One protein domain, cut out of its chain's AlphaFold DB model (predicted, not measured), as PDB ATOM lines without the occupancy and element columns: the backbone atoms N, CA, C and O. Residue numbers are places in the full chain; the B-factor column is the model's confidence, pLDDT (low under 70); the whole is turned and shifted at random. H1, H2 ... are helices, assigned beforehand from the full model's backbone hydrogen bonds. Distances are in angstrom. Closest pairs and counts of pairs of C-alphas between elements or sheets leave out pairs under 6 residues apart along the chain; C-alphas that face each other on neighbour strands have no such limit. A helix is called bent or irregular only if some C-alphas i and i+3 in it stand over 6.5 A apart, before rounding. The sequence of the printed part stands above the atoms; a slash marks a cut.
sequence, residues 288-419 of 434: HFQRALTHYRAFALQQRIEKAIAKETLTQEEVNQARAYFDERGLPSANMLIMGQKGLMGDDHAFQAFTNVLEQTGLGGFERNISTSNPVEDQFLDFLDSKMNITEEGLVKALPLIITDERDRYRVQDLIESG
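What this domain is: This is residues 288 to 419 of the 434 residues of the protein "Hypothetical protein" of Euplotes crassus (UniProt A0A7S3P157). The long helix H1 stands in the middle, with a larger lobe of H2, H3, H4 and H5 on one side of it and a smaller helical hairpin of H6 and H7 on the other. In the larger lobe H2 and H4 cross closely, H4 and H5 reach H1 with their last residues, and the loop tip of residues 370 to 375 sticks out. The printed part has 132 residues with seven named helices, H1 to H7 in order along the chain, and no named strand; its class is all helix, and the helix packing is mostly crossed. It is compact, with a radius of gyration of the C-alphas of 15.9 A, and spans 48 by 36 by 22 A.

Where its parts are: H1, residues 288 to 310, begins with C-alpha 288 at (246.694, 254.553, 160.522) and is 33.2 A long. H2, residues 316 to 325, measures 15.4 A; it is only just irregular, with C-alphas 321 and 324 6.7 A apart. H3 is residues 334 to 341, 10.6 A. H4, residues 349 to 361, is 18.4 A long and ends with C-alpha 361 at (227.342, 240.848, 172.807). H5 is residues 376 to 388, 18.0 A. H6, residues 392 to 403, 15.9 A, is irregular, with C-alphas 397 and 400 7.0 A apart. H7, residues 406 to 417, 17.1 A, is only just irregular, with C-alphas 407 and 410 7.0 A apart; C-alpha 417 is at (220.635, 262.776, 167.869).

How they stand to each other: H1 is the hub, touching three helices. Its residues 301 to 308 touch residues 357 to 361 of H4, about perpendicular at 84 degrees, the closest C-alphas being those of Arg 304 and Thr 361, 6.0 A apart. H1 and H5 only just touch, with 3 pairs of C-alphas within 8 A, the closest Ala 300 and Met 388 at 7.3 A. H2 and H4 touch about perpendicular at 75 degrees, the C-alphas of Ala 322 and Phe 354 coming closest at 4.3 A. H3 touches residues 376 to 380 of H5, about perpendicular at 89 degrees, with the closest C-alphas, Ala 334 and Glu 377, 5.7 A apart. Residues 293 to 299 of H1 touch H6, about perpendicular at 78 degrees, with the closest C-alphas, Tyr 296 and Leu 395, 6.1 A apart. H6 and H7 form a helical hairpin, a steep tilt of 40 degrees, opposite ways; their closest C-alphas are those of Leu 401 and Arg 409, 5.8 A apart. H1 and H7 are apart. Every O i to N i+4 pair is within hydrogen-bond range in H1, H3, H4 and H5; the figures are 4 of 6 in H2, 6 of 8 in H6 and 6 of 8 in H7.

The domain as a whole: The two C-alphas farthest apart, those of Gly 346 and Gly 419, are 49.4 A apart. The printed part has no cut. The link from H4 to H5, residues 362 to 375, is long, and its residues 370 to 375 stand free. The mean pLDDT of the printed part is 83.2; residue 288 and residues 403 to 419 are under 70.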
ATOM      1  N   HIS A 288     247.395 253.439 159.871       69.00
ATOM      2  CA  HIS A 288     246.694 254.553 160.522       69.00
ATOM      3  C   HIS A 288     245.178 254.337 160.561       69.00
ATOM      4  O   HIS A 288     244.562 254.519 161.611       69.00
ATOM      5  N   PHE A 289     244.592 253.876 159.453       75.25
ATOM      6  CA  PHE A 289     243.174 253.537 159.389       75.25
ATOM      7  C   PHE A 289     242.840 252.366 160.315       75.25
ATOM      8  O   PHE A 289     241.906 252.459 161.096       75.25
ATOM      9  N   GLN A 290     243.646 251.303 160.304       77.69
ATOM     10  CA  GLN A 290     243.485 250.138 161.173       77.69
ATOM     11  C   GLN A 290     243.600 250.499 162.657       77.69
ATOM     12  O   GLN A 290     242.877 249.936 163.476       77.69
ATOM     13  N   ARG A 291     244.429 251.491 163.015       78.94
ATOM     14  CA  ARG A 291     244.457 252.052 164.377       78.94
ATOM     15  C   ARG A 291     243.136 252.727 164.740       78.94
ATOM     16  O   ARG A 291     242.541 252.373 165.753       78.94
ATOM     17  N   ALA A 292     242.643 253.645 163.908       80.50
ATOM     18  CA  ALA A 292     241.354 254.303 164.141       80.50
ATOM     19  C   ALA A 292     240.190 253.294 164.179       80.50
ATOM     20  O   ALA A 292     239.321 253.366 165.045       80.50
ATOM     21  N   LEU A 293     240.218 252.305 163.285       85.25
ATOM     22  CA  LEU A 293     239.244 251.225 163.217       85.25
ATOM     23  C   LEU A 293     239.269 250.363 164.479       85.25
ATOM     24  O   LEU A 293     238.217 250.005 164.988       85.25
ATOM     25  N   THR A 294     240.451 250.080 165.029       87.50
ATOM     26  CA  THR A 294     240.598 249.370 166.307       87.50
ATOM     27  C   THR A 294     239.926 250.121 167.455       87.50
ATOM     28  O   THR A 294     239.178 249.516 168.218       87.50
ATOM     29  N   HIS A 295     240.106 251.443 167.542       86.50
ATOM     30  CA  HIS A 295     239.400 252.253 168.540       86.50
ATOM     31  C   HIS A 295     237.885 252.249 168.326       86.50
ATOM     32  O   HIS A 295     237.123 252.179 169.287       86.50
ATOM     33  N   TYR A 296     237.435 252.269 167.072       89.19
ATOM     34  CA  TYR A 296     236.015 252.165 166.765       89.19
ATOM     35  C   TYR A 296     235.428 250.789 167.087       89.19
ATOM     36  O   TYR A 296     234.319 250.727 167.604       89.19
ATOM     37  N   ARG A 297     236.168 249.696 166.867       91.00
ATOM     38  CA  ARG A 297     235.776 248.342 167.293       91.00
ATOM     39  C   ARG A 297     235.580 248.282 168.805       91.00
ATOM     40  O   ARG A 297     234.543 247.806 169.260       91.00
ATOM     41  N   ALA A 298     236.532 248.816 169.569       90.12
ATOM     42  CA  ALA A 298     236.441 248.882 171.024       90.12
ATOM     43  C   ALA A 298     235.233 249.718 171.478       90.12
ATOM     44  O   ALA A 298     234.437 249.267 172.297       90.12
ATOM     45  N   PHE A 299     235.034 250.890 170.872       89.12
ATOM     46  CA  PHE A 299     233.878 251.746 171.134       89.12
ATOM     47  C   PHE A 299     232.544 251.052 170.809       89.12
ATOM     48  O   PHE A 299     231.610 251.086 171.606       89.12
ATOM     49  N   ALA A 300     232.449 250.379 169.659       89.69
ATOM     50  CA  ALA A 300     231.245 249.664 169.242       89.69
ATOM     51  C   ALA A 300     230.921 248.493 170.184       89.69
ATOM     52  O   ALA A 300     229.753 248.252 170.500       89.69
ATOM     53  N   LEU A 301     231.950 247.789 170.661       91.62
ATOM     54  CA  LEU A 301     231.804 246.738 171.656       91.62
ATOM     55  C   LEU A 301     231.348 247.301 173.003       91.62
ATOM     56  O   LEU A 301     230.392 246.782 173.576       91.62
ATOM     57  N   GLN A 302     231.956 248.392 173.469       90.50
ATOM     58  CA  GLN A 302     231.556 249.061 174.704       90.50
ATOM     59  C   GLN A 302     230.083 249.494 174.654       90.50
ATOM     60  O   GLN A 302     229.330 249.182 175.573       90.50
ATOM     61  N   GLN A 303     229.627 250.088 173.547       89.56
ATOM     62  CA  GLN A 303     228.211 250.430 173.370       89.56
ATOM     63  C   GLN A 303     227.282 249.210 173.443       89.56
ATOM     64  O   GLN A 303     226.140 249.323 173.892       89.56
ATOM     65  N   ARG A 304     227.719 248.034 172.973       90.62
ATOM     66  CA  ARG A 304     226.931 246.797 173.104       90.62
ATOM     67  C   ARG A 304     226.893 246.294 174.539       90.62
ATOM     68  O   ARG A 304     225.831 245.858 174.972       90.62
ATOM     69  N   ILE A 305     228.008 246.379 175.259       91.81
ATOM     70  CA  ILE A 305     228.083 246.023 176.680       91.81
ATOM     71  C   ILE A 305     227.165 246.938 177.496       91.81
ATOM     72  O   ILE A 305     226.329 246.445 178.243       91.81
ATOM     73  N   GLU A 306     227.227 248.254 177.288       90.38
ATOM     74  CA  GLU A 306     226.348 249.226 177.954       90.38
ATOM     75  C   GLU A 306     224.868 248.957 177.655       90.38
ATOM     76  O   GLU A 306     224.034 248.972 178.559       90.38
ATOM     77  N   LYS A 307     224.529 248.619 176.404       90.62
ATOM     78  CA  LYS A 307     223.164 248.211 176.031       90.62
ATOM     79  C   LYS A 307     222.723 246.910 176.698       90.62
ATOM     80  O   LYS A 307     221.537 246.760 176.965       90.62
ATOM     81  N   ALA A 308     223.631 245.967 176.921       90.62
ATOM     82  CA  ALA A 308     223.334 244.718 177.615       90.62
ATOM     83  C   ALA A 308     223.159 244.941 179.127       90.62
ATOM     84  O   ALA A 308     222.238 244.385 179.719       90.62
ATOM     85  N   ILE A 309     223.952 245.834 179.730       91.88
ATOM     86  CA  ILE A 309     223.769 246.268 181.122       91.88
ATOM     87  C   ILE A 309     222.430 246.987 181.292       91.88
ATOM     88  O   ILE A 309     221.669 246.670 182.200       91.88
ATOM     89  N   ALA A 310     222.089 247.901 180.380       90.19
ATOM     90  CA  ALA A 310     220.804 248.605 180.399       90.19
ATOM     91  C   ALA A 310     219.596 247.669 180.205       90.19
ATOM     92  O   ALA A 310     218.482 248.014 180.587       90.19
ATOM     93  N   LYS A 311     219.806 246.494 179.600       92.00
ATOM     94  CA  LYS A 311     218.803 245.427 179.462       92.00
ATOM     95  C   LYS A 311     218.816 244.429 180.624       92.00
ATOM     96  O   LYS A 311     218.076 243.454 180.559       92.00
ATOM     97  N   GLU A 312     219.660 244.646 181.632       90.69
ATOM     98  CA  GLU A 312     219.861 243.762 182.788       90.69
ATOM     99  C   GLU A 312     220.318 242.336 182.418       90.69
ATOM    100  O   GLU A 312     220.225 241.415 183.224       90.69
ATOM    101  N   THR A 313     220.852 242.133 181.206       90.50
ATOM    102  CA  THR A 313     221.392 240.829 180.774       90.50
ATOM    103  C   THR A 313     222.851 240.633 181.181       90.50
ATOM    104  O   THR A 313     223.353 239.515 181.125       90.50
ATOM    105  N   LEU A 314     223.543 241.717 181.540       92.31
ATOM    106  CA  LEU A 314     224.907 241.722 182.066       92.31
ATOM    107  C   LEU A 314     224.982 242.645 183.278       92.31
ATOM    108  O   LEU A 314     224.393 243.725 183.285       92.31
ATOM    109  N   THR A 315     225.761 242.254 184.278       92.50
ATOM    110  CA  THR A 315     226.065 243.105 185.431       92.50
ATOM    111  C   THR A 315     227.401 243.826 185.257       92.50
ATOM    112  O   THR A 315     228.314 243.361 184.569       92.50
ATOM    113  N   GLN A 316     227.557 244.977 185.919       91.94
ATOM    114  CA  GLN A 316     228.823 245.716 185.900       91.94
ATOM    115  C   GLN A 316     229.971 244.909 186.535       91.94
ATOM    116  O   GLN A 316     231.127 245.052 186.134       91.94
ATOM    117  N   GLU A 317     229.659 244.056 187.513       92.00
ATOM    118  CA  GLU A 317     230.630 243.189 188.181       92.00
ATOM    119  C   GLU A 317     231.173 242.111 187.240       92.00
ATOM    120  O   GLU A 317     232.391 241.955 187.155       92.00
ATOM    121  N   GLU A 318     230.312 241.445 186.465       90.31
ATOM    122  CA  GLU A 318     230.735 240.473 185.445       90.31
ATOM    123  C   GLU A 318     231.639 241.119 184.394       90.31
ATOM    124  O   GLU A 318     232.683 240.573 184.042       90.31
ATOM    125  N   VAL A 319     231.291 242.325 183.935       91.94
ATOM    126  CA  VAL A 319     232.126 243.066 182.978       91.94
ATOM    127  C   VAL A 319     233.493 243.389 183.581       91.94
ATOM    128  O   VAL A 319     234.506 243.263 182.895       91.94
ATOM    129  N   ASN A 320     233.551 243.771 184.859       93.12
ATOM    130  CA  ASN A 320     234.811 244.059 185.545       93.12
ATOM    131  C   ASN A 320     235.675 242.806 185.738       93.12
ATOM    132  O   ASN A 320     236.890 242.892 185.570       93.12
ATOM    133  N   GLN A 321     235.070 241.655 186.042       92.69
ATOM    134  CA  GLN A 321     235.775 240.371 186.137       92.69
ATOM    135  C   GLN A 321     236.311 239.927 184.771       92.69
ATOM    136  O   GLN A 321     237.458 239.497 184.660       92.69
ATOM    137  N   ALA A 322     235.521 240.118 183.714       92.38
ATOM    138  CA  ALA A 322     235.901 239.762 182.356       92.38
ATOM    139  C   ALA A 322     237.088 240.580 181.815       92.38
ATOM    140  O   ALA A 322     237.769 240.107 180.904       92.38
ATOM    141  N   ARG A 323     237.380 241.775 182.371       90.88
ATOM    142  CA  ARG A 323     238.461 242.682 181.913       90.88
ATOM    143  C   ARG A 323     239.827 242.012 181.786       90.88
ATOM    144  O   ARG A 323     240.601 242.429 180.933       90.88
ATOM    145  N   ALA A 324     240.112 240.980 182.579       89.38
ATOM    146  CA  ALA A 324     241.372 240.237 182.508       89.38
ATOM    147  C   ALA A 324     241.629 239.579 181.134       89.38
ATOM    148  O   ALA A 324     242.776 239.302 180.792       89.38
ATOM    149  N   TYR A 325     240.578 239.348 180.340       91.50
ATOM    150  CA  TYR A 325     240.648 238.727 179.011       91.50
ATOM    151  C   TYR A 325     240.455 239.716 177.857       91.50
ATOM    152  O   TYR A 325     240.408 239.308 176.689       91.50
ATOM    153  N   PHE A 326     240.357 241.008 178.169       90.12
ATOM    154  CA  PHE A 326     240.413 242.079 177.185       90.12
ATOM    155  C   PHE A 326     241.848 242.593 177.054       90.12
ATOM    156  O   PHE A 326     242.626 242.567 178.006       90.12
ATOM    157  N   ASP A 327     242.210 243.045 175.860       86.75
ATOM    158  CA  ASP A 327     243.476 243.730 175.629       86.75
ATOM    159  C   ASP A 327     243.458 245.155 176.219       86.75
ATOM    160  O   ASP A 327     242.425 245.675 176.649       86.75
ATOM    161  N   GLU A 328     244.610 245.830 176.196       83.31
ATOM    162  CA  GLU A 328     244.736 247.229 176.644       83.31
ATOM    163  C   GLU A 328     243.829 248.202 175.871       83.31
ATOM    164  O   GLU A 328     243.590 249.326 176.311       83.31
ATOM    165  N   ARG A 329     243.335 247.790 174.700       80.38
ATOM    166  CA  ARG A 329     242.465 248.580 173.828       80.38
ATOM    167  C   ARG A 329     240.984 248.292 174.083       80.38
ATOM    168  O   ARG A 329     240.151 248.961 173.477       80.38
ATOM    169  N   GLY A 330     240.649 247.346 174.961       83.88
ATOM    170  CA  GLY A 330     239.280 246.945 175.278       83.88
ATOM    171  C   GLY A 330     238.661 245.953 174.289       83.88
ATOM    172  O   GLY A 330     237.437 245.841 174.238       83.88
ATOM    173  N   LEU A 331     239.464 245.234 173.499       90.75
ATOM    174  CA  LEU A 331     239.017 244.156 172.616       90.75
ATOM    175  C   LEU A 331     239.229 242.768 173.243       90.75
ATOM    176  O   LEU A 331     240.212 242.561 173.949       90.75
ATOM    177  N   PRO A 332     238.348 241.787 172.978       91.25
ATOM    178  CA  PRO A 332     238.500 240.431 173.491       91.25
ATOM    179  C   PRO A 332     239.737 239.734 172.920       91.25
ATOM    180  O   PRO A 332     239.994 239.797 171.716       91.25
ATOM    181  N   SER A 333     240.461 238.990 173.757       90.88
ATOM    182  CA  SER A 333     241.582 238.174 173.290       90.88
ATOM    183  C   SER A 333     241.103 236.887 172.608       90.88
ATOM    184  O   SER A 333     240.614 235.956 173.254       90.88
ATOM    185  N   ALA A 334     241.297 236.806 171.289       88.31
ATOM    186  CA  ALA A 334     240.905 235.651 170.479       88.31
ATOM    187  C   ALA A 334     241.616 234.352 170.904       88.31
ATOM    188  O   ALA A 334     241.010 233.279 170.928       88.31
ATOM    189  N   ASN A 335     242.891 234.438 171.298       88.56
ATOM    190  CA  ASN A 335     243.641 233.275 171.777       88.56
ATOM    191  C   ASN A 335     243.076 232.733 173.089       88.56
ATOM    192  O   ASN A 335     242.954 231.518 173.235       88.56
ATOM    193  N   MET A 336     242.689 233.617 174.011       88.94
ATOM    194  CA  MET A 336     242.118 233.207 175.295       88.94
ATOM    195  C   MET A 336     240.753 232.544 175.108       88.94
ATOM    196  O   MET A 336     240.479 231.523 175.737       88.94
ATOM    197  N   LEU A 337     239.941 233.054 174.174       88.06
ATOM    198  CA  LEU A 337     238.678 232.428 173.789       88.06
ATOM    199  C   LEU A 337     238.889 230.994 173.277       88.06
ATOM    200  O   LEU A 337     238.239 230.069 173.757       88.06
ATOM    201  N   ILE A 338     239.839 230.784 172.360       88.19
ATOM    202  CA  ILE A 338     240.139 229.444 171.828       88.19
ATOM    203  C   ILE A 338     240.692 228.518 172.913       88.19
ATOM    204  O   ILE A 338     240.358 227.333 172.943       88.19
ATOM    205  N   MET A 339     241.566 229.022 173.787       87.31
ATOM    206  CA  MET A 339     242.113 228.227 174.887       87.31
ATOM    207  C   MET A 339     241.003 227.749 175.822       87.31
ATOM    208  O   MET A 339     240.967 226.568 176.171       87.31
ATOM    209  N   GLY A 340     240.059 228.623 176.167       86.06
ATOM    210  CA  GLY A 340     238.935 228.245 177.012       86.06
ATOM    211  C   GLY A 340     237.905 227.350 176.324       86.06
ATOM    212  O   GLY A 340     237.454 226.394 176.943       86.06
ATOM    213  N   GLN A 341     237.633 227.533 175.026       84.94
ATOM    214  CA  GLN A 341     236.823 226.584 174.238       84.94
ATOM    215  C   GLN A 341     237.435 225.172 174.210       84.94
ATOM    216  O   GLN A 341     236.719 224.178 174.122       84.94
ATOM    217  N   LYS A 342     238.765 225.067 174.312       86.75
ATOM    218  CA  LYS A 342     239.489 223.790 174.431       86.75
ATOM    219  C   LYS A 342     239.572 223.257 175.866       86.75
ATOM    220  O   LYS A 342     240.229 222.244 176.086       86.75
ATOM    221  N   GLY A 343     238.951 223.933 176.833       86.00
ATOM    222  CA  GLY A 343     238.959 223.547 178.243       86.00
ATOM    223  C   GLY A 343     240.284 223.807 178.968       86.00
ATOM    224  O   GLY A 343     240.485 223.292 180.061       86.00
ATOM    225  N   LEU A 344     241.198 224.599 178.393       87.31
ATOM    226  CA  LEU A 344     242.515 224.864 178.993       87.31
ATOM    227  C   LEU A 344     242.472 225.908 180.121       87.31
ATOM    228  O   LEU A 344     243.476 226.095 180.803       87.31
ATOM    229  N   MET A 345     241.331 226.575 180.313       83.00
ATOM    230  CA  MET A 345     241.142 227.632 181.317       83.00
ATOM    231  C   MET A 345     240.588 227.130 182.659       83.00
ATOM    232  O   MET A 345     240.527 227.904 183.608       83.00
ATOM    233  N   GLY A 346     240.208 225.849 182.766       80.75
ATOM    234  CA  GLY A 346     239.617 225.292 183.990       80.75
ATOM    235  C   GLY A 346     238.339 226.019 184.440       80.75
ATOM    236  O   GLY A 346     237.606 226.560 183.613       80.75
ATOM    237  N   ASP A 347     238.099 226.043 185.756       83.88
ATOM    238  CA  ASP A 347     236.952 226.705 186.407       83.88
ATOM    239  C   ASP A 347     237.252 228.174 186.774       83.88
ATOM    240  O   ASP A 347     236.932 228.642 187.867       83.88
ATOM    241  N   ASP A 348     237.920 228.915 185.888       90.06
ATOM    242  CA  ASP A 348     238.193 230.330 186.135       90.06
ATOM    243  C   ASP A 348     236.900 231.159 186.026       90.06
ATOM    244  O   ASP A 348     236.320 231.320 184.946       90.06
ATOM    245  N   HIS A 349     236.448 231.710 187.155       89.56
ATOM    246  CA  HIS A 349     235.271 232.577 187.224       89.56
ATOM    247  C   HIS A 349     235.383 233.802 186.308       89.56
ATOM    248  O   HIS A 349     234.385 234.219 185.717       89.56
ATOM    249  N   ALA A 350     236.584 234.359 186.133       90.62
ATOM    250  CA  ALA A 350     236.782 235.495 185.243       90.62
ATOM    251  C   ALA A 350     236.596 235.087 183.771       90.62
ATOM    252  O   ALA A 350     236.079 235.874 182.972       90.62
ATOM    253  N   PHE A 351     236.962 233.851 183.410       92.12
ATOM    254  CA  PHE A 351     236.744 233.327 182.063       92.12
ATOM    255  C   PHE A 351     235.257 233.068 181.797       92.12
ATOM    256  O   PHE A 351     234.767 233.395 180.719       92.12
ATOM    257  N   GLN A 352     234.518 232.554 182.785       91.38
ATOM    258  CA  GLN A 352     233.065 232.366 182.681       91.38
ATOM    259  C   GLN A 352     232.328 233.703 182.497       91.38
ATOM    260  O   GLN A 352     231.449 233.826 181.638       91.38
ATOM    261  N   ALA A 353     232.731 234.732 183.250       92.25
ATOM    262  CA  ALA A 353     232.223 236.089 183.067       92.25
ATOM    263  C   ALA A 353     232.551 236.621 181.659       92.25
ATOM    264  O   ALA A 353     231.694 237.196 180.989       92.25
ATOM    265  N   PHE A 354     233.765 236.366 181.162       93.19
ATOM    266  CA  PHE A 354     234.173 236.725 179.805       93.19
ATOM    267  C   PHE A 354     233.348 236.018 178.721       93.19
ATOM    268  O   PHE A 354     232.890 236.678 177.785       93.19
ATOM    269  N   THR A 355     233.088 234.714 178.847       91.81
ATOM    270  CA  THR A 355     232.227 233.987 177.903       91.81
ATOM    271  C   THR A 355     230.801 234.522 177.914       91.81
ATOM    272  O   THR A 355     230.247 234.741 176.839       91.81
ATOM    273  N   ASN A 356     230.247 234.844 179.090       92.31
ATOM    274  CA  ASN A 356     228.918 235.450 179.191       92.31
ATOM    275  C   ASN A 356     228.884 236.812 178.471       92.31
ATOM    276  O   ASN A 356     228.019 237.063 177.633       92.31
ATOM    277  N   VAL A 357     229.887 237.672 178.694       93.00
ATOM    278  CA  VAL A 357     229.992 238.963 177.990       93.00
ATOM    279  C   VAL A 357     230.036 238.776 176.468       93.00
ATOM    280  O   VAL A 357     229.363 239.506 175.734       93.00
ATOM    281  N   LEU A 358     230.783 237.792 175.962       92.56
ATOM    282  CA  LEU A 358     230.838 237.508 174.527       92.56
ATOM    283  C   LEU A 358     229.523 236.953 173.978       92.56
ATOM    284  O   LEU A 358     229.113 237.339 172.884       92.56
ATOM    285  N   GLU A 359     228.834 236.083 174.704       92.50
ATOM    286  CA  GLU A 359     227.532 235.554 174.291       92.50
ATOM    287  C   GLU A 359     226.485 236.666 174.191       92.50
ATOM    288  O   GLU A 359     225.862 236.831 173.139       92.50
ATOM    289  N   GLN A 360     226.373 237.505 175.225       92.12
ATOM    290  CA  GLN A 360     225.394 238.598 175.270       92.12
ATOM    291  C   GLN A 360     225.687 239.706 174.245       92.12
ATOM    292  O   GLN A 360     224.774 240.369 173.750       92.12
ATOM    293  N   THR A 361     226.955 239.899 173.868       89.62
ATOM    294  CA  THR A 361     227.342 240.848 172.807       89.62
ATOM    295  C   THR A 361     227.254 240.257 171.390       89.62
ATOM    296  O   THR A 361     227.408 240.992 170.402       89.62
ATOM    297  N   GLY A 362     226.942 238.958 171.268       88.81
ATOM    298  CA  GLY A 362     226.782 238.230 170.005       88.81
ATOM    299  C   GLY A 362     228.092 237.734 169.378       88.81
ATOM    300  O   GLY A 362     228.122 237.437 168.181       88.81
ATOM    301  N   LEU A 363     229.167 237.672 170.167       90.56
ATOM    302  CA  LEU A 363     230.513 237.247 169.779       90.56
ATOM    303  C   LEU A 363     230.883 235.815 170.207       90.56
ATOM    304  O   LEU A 363     231.914 235.313 169.768       90.56
ATOM    305  N   GLY A 364     230.065 235.139 171.020       85.94
ATOM    306  CA  GLY A 364     230.378 233.795 171.536       85.94
ATOM    307  C   GLY A 364     230.527 232.703 170.464       85.94
ATOM    308  O   GLY A 364     231.258 231.739 170.658       85.94
ATOM    309  N   GLY A 365     229.896 232.873 169.297       86.25
ATOM    310  CA  GLY A 365     229.911 231.895 168.196       86.25
ATOM    311  C   GLY A 365     231.137 231.946 167.279       86.25
ATOM    312  O   GLY A 365     231.012 231.620 166.100       86.25
ATOM    313  N   PHE A 366     232.283 232.435 167.756       90.69
ATOM    314  CA  PHE A 366     233.511 232.448 166.962       90.69
ATOM    315  C   PHE A 366     234.150 231.056 166.919       90.69
ATOM    316  O   PHE A 366     234.467 230.476 167.960       90.69
ATOM    317  N   GLU A 367     234.410 230.564 165.708       87.81
ATOM    318  CA  GLU A 367     235.157 229.332 165.460       87.81
ATOM    319  C   GLU A 367     236.341 229.614 164.534       87.81
ATOM    320  O   GLU A 367     236.203 230.227 163.472       87.81
ATOM    321  N   ARG A 368     237.529 229.140 164.926       85.75
ATOM    322  CA  ARG A 368     238.744 229.307 164.125       85.75
ATOM    323  C   ARG A 368     238.672 228.463 162.856       85.75
ATOM    324  O   ARG A 368     238.576 227.238 162.920       85.75
ATOM    325  N   ASN A 369     238.907 229.094 161.711       84.25
ATOM    326  CA  ASN A 369     239.094 228.386 160.459       84.25
ATOM    327  C   ASN A 369     240.555 227.926 160.296       84.25
ATOM    328  O   ASN A 369     241.466 228.719 160.036       84.25
ATOM    329  N   ILE A 370     240.774 226.616 160.420       82.31
ATOM    330  CA  ILE A 370     242.098 225.976 160.315       82.31
ATOM    331  C   ILE A 370     242.546 225.826 158.849       82.31
ATOM    332  O   ILE A 370     243.732 225.659 158.580       82.31
ATOM    333  N   SER A 371     241.627 225.931 157.882       77.88
ATOM    334  CA  SER A 371     241.948 225.796 156.450       77.88
ATOM    335  C   SER A 371     242.640 227.023 155.847       77.88
ATOM    336  O   SER A 371     243.093 226.974 154.705       77.88
ATOM    337  N   THR A 372     242.740 228.120 156.604       76.25
ATOM    338  CA  THR A 372     243.362 229.367 156.147       76.25
ATOM    339  C   THR A 372     244.671 229.632 156.880       76.25
ATOM    340  O   THR A 372     244.837 229.268 158.042       76.25
ATOM    341  N   SER A 373     245.602 230.308 156.205       74.38
ATOM    342  CA  SER A 373     246.851 230.788 156.806       74.38
ATOM    343  C   SER A 373     246.691 232.111 157.567       74.38
ATOM    344  O   SER A 373     247.694 232.675 157.992       74.38
ATOM    345  N   ASN A 374     245.467 232.640 157.695       74.88
ATOM    346  CA  ASN A 374     245.234 233.906 158.387       74.88
ATOM    347  C   ASN A 374     245.452 233.727 159.901       74.88
ATOM    348  O   ASN A 374     244.976 232.725 160.451       74.88
ATOM    349  N   PRO A 375     246.129 234.673 160.580       84.25
ATOM    350  CA  PRO A 375     246.250 234.680 162.037       84.25
ATOM    351  C   PRO A 375     244.890 234.604 162.736       84.25
ATOM    352  O   PRO A 375     243.870 235.026 162.194       84.25
ATOM    353  N   VAL A 376     244.872 234.059 163.953       86.31
ATOM    354  CA  VAL A 376     243.634 233.872 164.727       86.31
ATOM    355  C   VAL A 376     242.986 235.211 165.057       86.31
ATOM    356  O   VAL A 376     241.768 235.348 164.991       86.31
ATOM    357  N   GLU A 377     243.812 236.191 165.395       86.62
ATOM    358  CA  GLU A 377     243.421 237.547 165.736       86.62
ATOM    359  C   GLU A 377     242.734 238.221 164.551       86.62
ATOM    360  O   GLU A 377     241.647 238.769 164.710       86.62
ATOM    361  N   ASP A 378     243.300 238.096 163.349       84.88
ATOM    362  CA  ASP A 378     242.715 238.664 162.134       84.88
ATOM    363  C   ASP A 378     241.384 237.981 161.783       84.88
ATOM    364  O   ASP A 378     240.404 238.658 161.480       84.88
ATOM    365  N   GLN A 379     241.300 236.650 161.916       85.44
ATOM    366  CA  GLN A 379     240.038 235.917 161.733       85.44
ATOM    367  C   GLN A 379     238.958 236.370 162.729       85.44
ATOM    368  O   GLN A 379     237.781 236.465 162.377       85.44
ATOM    369  N   PHE A 380     239.345 236.642 163.978       90.56
ATOM    370  CA  PHE A 380     238.431 237.137 165.002       90.56
ATOM    371  C   PHE A 380     237.977 238.569 164.721       90.56
ATOM    372  O   PHE A 380     236.799 238.873 164.889       90.56
ATOM    373  N   LEU A 381     238.877 239.437 164.253       89.19
ATOM    374  CA  LEU A 381     238.534 240.799 163.846       89.19
ATOM    375  C   LEU A 381     237.558 240.808 162.665       89.19
ATOM    376  O   LEU A 381     236.576 241.543 162.714       89.19
ATOM    377  N   ASP A 382     237.757 239.949 161.662       86.56
ATOM    378  CA  ASP A 382     236.819 239.796 160.542       86.56
ATOM    379  C   ASP A 382     235.433 239.328 161.027       86.56
ATOM    380  O   ASP A 382     234.391 239.846 160.605       86.56
ATOM    381  N   PHE A 383     235.403 238.373 161.962       90.06
ATOM    382  CA  PHE A 383     234.164 237.912 162.589       90.06
ATOM    383  C   PHE A 383     233.480 239.032 163.383       90.06
ATOM    384  O   PHE A 383     232.278 239.260 163.212       90.06
ATOM    385  N   LEU A 384     234.233 239.771 164.198       90.75
ATOM    386  CA  LEU A 384     233.749 240.903 164.983       90.75
ATOM    387  C   LEU A 384     233.169 241.988 164.072       90.75
ATOM    388  O   LEU A 384     232.036 242.426 164.287       90.75
ATOM    389  N   ASP A 385     233.891 242.363 163.017       89.00
ATOM    390  CA  ASP A 385     233.456 243.365 162.047       89.00
ATOM    391  C   ASP A 385     232.156 242.947 161.352       89.00
ATOM    392  O   ASP A 385     231.262 243.778 161.151       89.00
ATOM    393  N   SER A 386     232.007 241.654 161.042       86.44
ATOM    394  CA  SER A 386     230.783 241.106 160.453       86.44
ATOM    395  C   SER A 386     229.593 241.162 161.422       86.44
ATOM    396  O   SER A 386     228.510 241.617 161.048       86.44
ATOM    397  N   LYS A 387     229.787 240.771 162.690       89.19
ATOM    398  CA  LYS A 387     228.730 240.720 163.715       89.19
ATOM    399  C   LYS A 387     228.318 242.097 164.211       89.19
ATOM    400  O   LYS A 387     227.154 242.304 164.567       89.19
ATOM    401  N   MET A 388     229.258 243.036 164.256       86.50
ATOM    402  CA  MET A 388     229.022 244.420 164.664       86.50
ATOM    403  C   MET A 388     228.673 245.348 163.502       86.50
ATOM    404  O   MET A 388     228.290 246.491 163.735       86.50
ATOM    405  N   ASN A 389     228.745 244.848 162.268       84.75
ATOM    406  CA  ASN A 389     228.576 245.615 161.041       84.75
ATOM    407  C   ASN A 389     229.478 246.865 160.979       84.75
ATOM    408  O   ASN A 389     229.038 247.962 160.632       84.75
ATOM    409  N   ILE A 390     230.762 246.692 161.290       84.25
ATOM    410  CA  ILE A 390     231.744 247.781 161.379       84.25
ATOM    411  C   ILE A 390     232.120 248.281 159.988       84.25
ATOM    412  O   ILE A 390     232.826 247.621 159.227       84.25
ATOM    413  N   THR A 391     231.580 249.435 159.606       79.88
ATOM    414  CA  THR A 391     231.788 250.062 158.291       79.88
ATOM    415  C   THR A 391     232.686 251.293 158.402       79.88
ATOM    416  O   THR A 391     232.751 251.929 159.452       79.88
ATOM    417  N   GLU A 392     233.335 251.673 157.295       74.62
ATOM    418  CA  GLU A 392     234.031 252.968 157.186       74.62
ATOM    419  C   GLU A 392     233.069 254.132 157.466       74.62
ATOM    420  O   GLU A 392     233.411 255.053 158.198       74.62
ATOM    421  N   GLU A 393     231.841 254.068 156.948       74.75
ATOM    422  CA  GLU A 393     230.813 255.083 157.204       74.75
ATOM    423  C   GLU A 393     230.432 255.170 158.685       74.75
ATOM    424  O   GLU A 393     230.273 256.265 159.225       74.75
ATOM    425  N   GLY A 394     230.311 254.022 159.358       76.25
ATOM    426  CA  GLY A 394     230.063 253.947 160.794       76.25
ATOM    427  C   GLY A 394     231.198 254.565 161.607       76.25
ATOM    428  O   GLY A 394     230.933 255.366 162.503       76.25
ATOM    429  N   LEU A 395     232.450 254.270 161.243       81.00
ATOM    430  CA  LEU A 395     233.630 254.903 161.834       81.00
ATOM    431  C   LEU A 395     233.570 256.423 161.652       81.00
ATOM    432  O   LEU A 395     233.710 257.149 162.626       81.00
ATOM    433  N   VAL A 396     233.313 256.914 160.436       74.00
ATOM    434  CA  VAL A 396     233.258 258.358 160.149       74.00
ATOM    435  C   VAL A 396     232.194 259.069 160.988       74.00
ATOM    436  O   VAL A 396     232.457 260.143 161.526       74.00
ATOM    437  N   LYS A 397     231.022 258.451 161.163       78.88
ATOM    438  CA  LYS A 397     229.957 258.980 162.030       78.88
ATOM    439  C   LYS A 397     230.334 258.958 163.514       78.88
ATOM    440  O   LYS A 397     229.935 259.853 164.248       78.88
ATOM    441  N   ALA A 398     231.097 257.956 163.951       78.81
ATOM    442  CA  ALA A 398     231.509 257.793 165.343       78.81
ATOM    443  C   ALA A 398     232.774 258.583 165.717       78.81
ATOM    444  O   ALA A 398     232.991 258.856 166.894       78.81
ATOM    445  N   LEU A 399     233.603 258.980 164.746       76.12
ATOM    446  CA  LEU A 399     234.862 259.697 164.981       76.12
ATOM    447  C   LEU A 399     234.725 260.930 165.883       76.12
ATOM    448  O   LEU A 399     235.557 261.058 166.780       76.12
ATOM    449  N   PRO A 400     233.715 261.810 165.713       73.75
ATOM    450  CA  PRO A 400     233.524 262.933 166.622       73.75
ATOM    451  C   PRO A 400     233.403 262.469 168.075       73.75
ATOM    452  O   PRO A 400     234.117 262.986 168.920       73.75
ATOM    453  N   LEU A 401     232.599 261.434 168.341       74.75
ATOM    454  CA  LEU A 401     232.373 260.888 169.685       74.75
ATOM    455  C   LEU A 401     233.635 260.245 170.280       74.75
ATOM    456  O   LEU A 401     233.892 260.375 171.474       74.75
ATOM    457  N   ILE A 402     234.428 259.567 169.443       73.81
ATOM    458  CA  ILE A 402     235.674 258.909 169.860       73.81
ATOM    459  C   ILE A 402     236.739 259.948 170.240       73.81
ATOM    460  O   ILE A 402     237.464 259.749 171.213       73.81
ATOM    461  N   ILE A 403     236.839 261.041 169.475       67.50
ATOM    462  CA  ILE A 403     237.884 262.065 169.631       67.50
ATOM    463  C   ILE A 403     237.517 263.098 170.703       67.50
ATOM    464  O   ILE A 403     238.409 263.667 171.328       67.50
ATOM    465  N   THR A 404     236.228 263.367 170.923       66.38
ATOM    466  CA  THR A 404     235.796 264.366 171.905       66.38
ATOM    467  C   THR A 404     236.065 263.917 173.336       66.38
ATOM    468  O   THR A 404     235.782 262.769 173.702       66.38
ATOM    469  N   ASP A 405     236.572 264.855 174.139       58.75
ATOM    470  CA  ASP A 405     236.756 264.705 175.582       58.75
ATOM    471  C   ASP A 405     235.447 264.272 176.255       58.75
ATOM    472  O   ASP A 405     234.359 264.691 175.852       58.75
ATOM    473  N   GLU A 406     235.539 263.466 177.319       57.16
ATOM    474  CA  GLU A 406     234.373 262.888 178.014       57.16
ATOM    475  C   GLU A 406     233.333 263.934 178.446       57.16
ATOM    476  O   GLU A 406     232.139 263.644 178.495       57.16
ATOM    477  N   ARG A 407     233.777 265.169 178.705       55.25
ATOM    478  CA  ARG A 407     232.925 266.299 179.103       55.25
ATOM    479  C   ARG A 407     232.085 266.859 177.954       55.25
ATOM    480  O   ARG A 407     230.976 267.325 178.195       55.25
ATOM    481  N   ASP A 408     232.588 266.787 176.723       56.88
ATOM    482  CA  ASP A 408     231.930 267.333 175.531       56.88
ATOM    483  C   ASP A 408     231.150 266.267 174.742       56.88
ATOM    484  O   ASP A 408     230.316 266.614 173.902       56.88
ATOM    485  N   ARG A 409     231.352 264.975 175.046       62.72
ATOM    486  CA  ARG A 409     230.658 263.850 174.393       62.72
ATOM    487  C   ARG A 409     229.139 263.972 174.431       62.72
ATOM    488  O   ARG A 409     228.510 263.799 173.394       62.72
ATOM    489  N   TYR A 410     228.558 264.325 175.579       62.28
ATOM    490  CA  TYR A 410     227.103 264.474 175.723       62.28
ATOM    491  C   TYR A 410     226.534 265.552 174.796       62.28
ATOM    492  O   TYR A 410     225.524 265.341 174.138       62.28
ATOM    493  N   ARG A 411     227.233 266.684 174.663       60.84
ATOM    494  CA  ARG A 411     226.820 267.777 173.775       60.84
ATOM    495  C   ARG A 411     226.899 267.375 172.301       60.84
ATOM    496  O   ARG A 411     226.059 267.775 171.503       60.84
ATOM    497  N   VAL A 412     227.924 266.613 171.934       61.62
ATOM    498  CA  VAL A 412     228.123 266.111 170.566       61.62
ATOM    499  C   VAL A 412     227.090 265.039 170.231       61.62
ATOM    500  O   VAL A 412     226.560 265.025 169.125       61.62
ATOM    501  N   GLN A 413     226.770 264.177 171.193       64.12
ATOM    502  CA  GLN A 413     225.748 263.153 171.058       64.12
ATOM    503  C   GLN A 413     224.351 263.767 170.897       64.12
ATOM    504  O   GLN A 413     223.666 263.415 169.941       64.12
ATOM    505  N   ASP A 414     223.990 264.770 171.703       66.75
ATOM    506  CA  ASP A 414     222.743 265.537 171.543       66.75
ATOM    507  C   ASP A 414     222.644 266.213 170.163       66.75
ATOM    508  O   ASP A 414     221.578 266.254 169.546       66.75
ATOM    509  N   LEU A 415     223.756 266.736 169.634       60.53
ATOM    510  CA  LEU A 415     223.795 267.325 168.289       60.53
ATOM    511  C   LEU A 415     223.551 266.269 167.199       60.53
ATOM    512  O   LEU A 415     222.739 266.492 166.302       60.53
ATOM    513  N   ILE A 416     224.186 265.100 167.317       63.06
ATOM    514  CA  ILE A 416     224.000 263.981 166.384       63.06
ATOM    515  C   ILE A 416     222.557 263.447 166.447       63.06
ATOM    516  O   ILE A 416     221.948 263.205 165.404       63.06
ATOM    517  N   GLU A 417     221.996 263.287 167.647       62.06
ATOM    518  CA  GLU A 417     220.635 262.776 167.869       62.06
ATOM    519  C   GLU A 417     219.552 263.777 167.435       62.06
ATOM    520  O   GLU A 417     218.515 263.377 166.904       62.06
ATOM    521  N   SER A 418     219.814 265.084 167.542       59.22
ATOM    522  CA  SER A 418     218.941 266.153 167.030       59.22
ATOM    523  C   SER A 418     219.032 266.367 165.510       59.22
ATOM    524  O   SER A 418     218.512 267.356 164.987       59.22
ATOM    525  N   GLY A 419     219.680 265.455 164.776       44.88
ATOM    526  CA  GLY A 419     219.760 265.472 163.312       44.88
ATOM    527  C   GLY A 419     220.748 266.491 162.740       44.88
ATOM    528  O   GLY A 419     220.823 266.656 161.522       44.88
TER     529      GLY A 419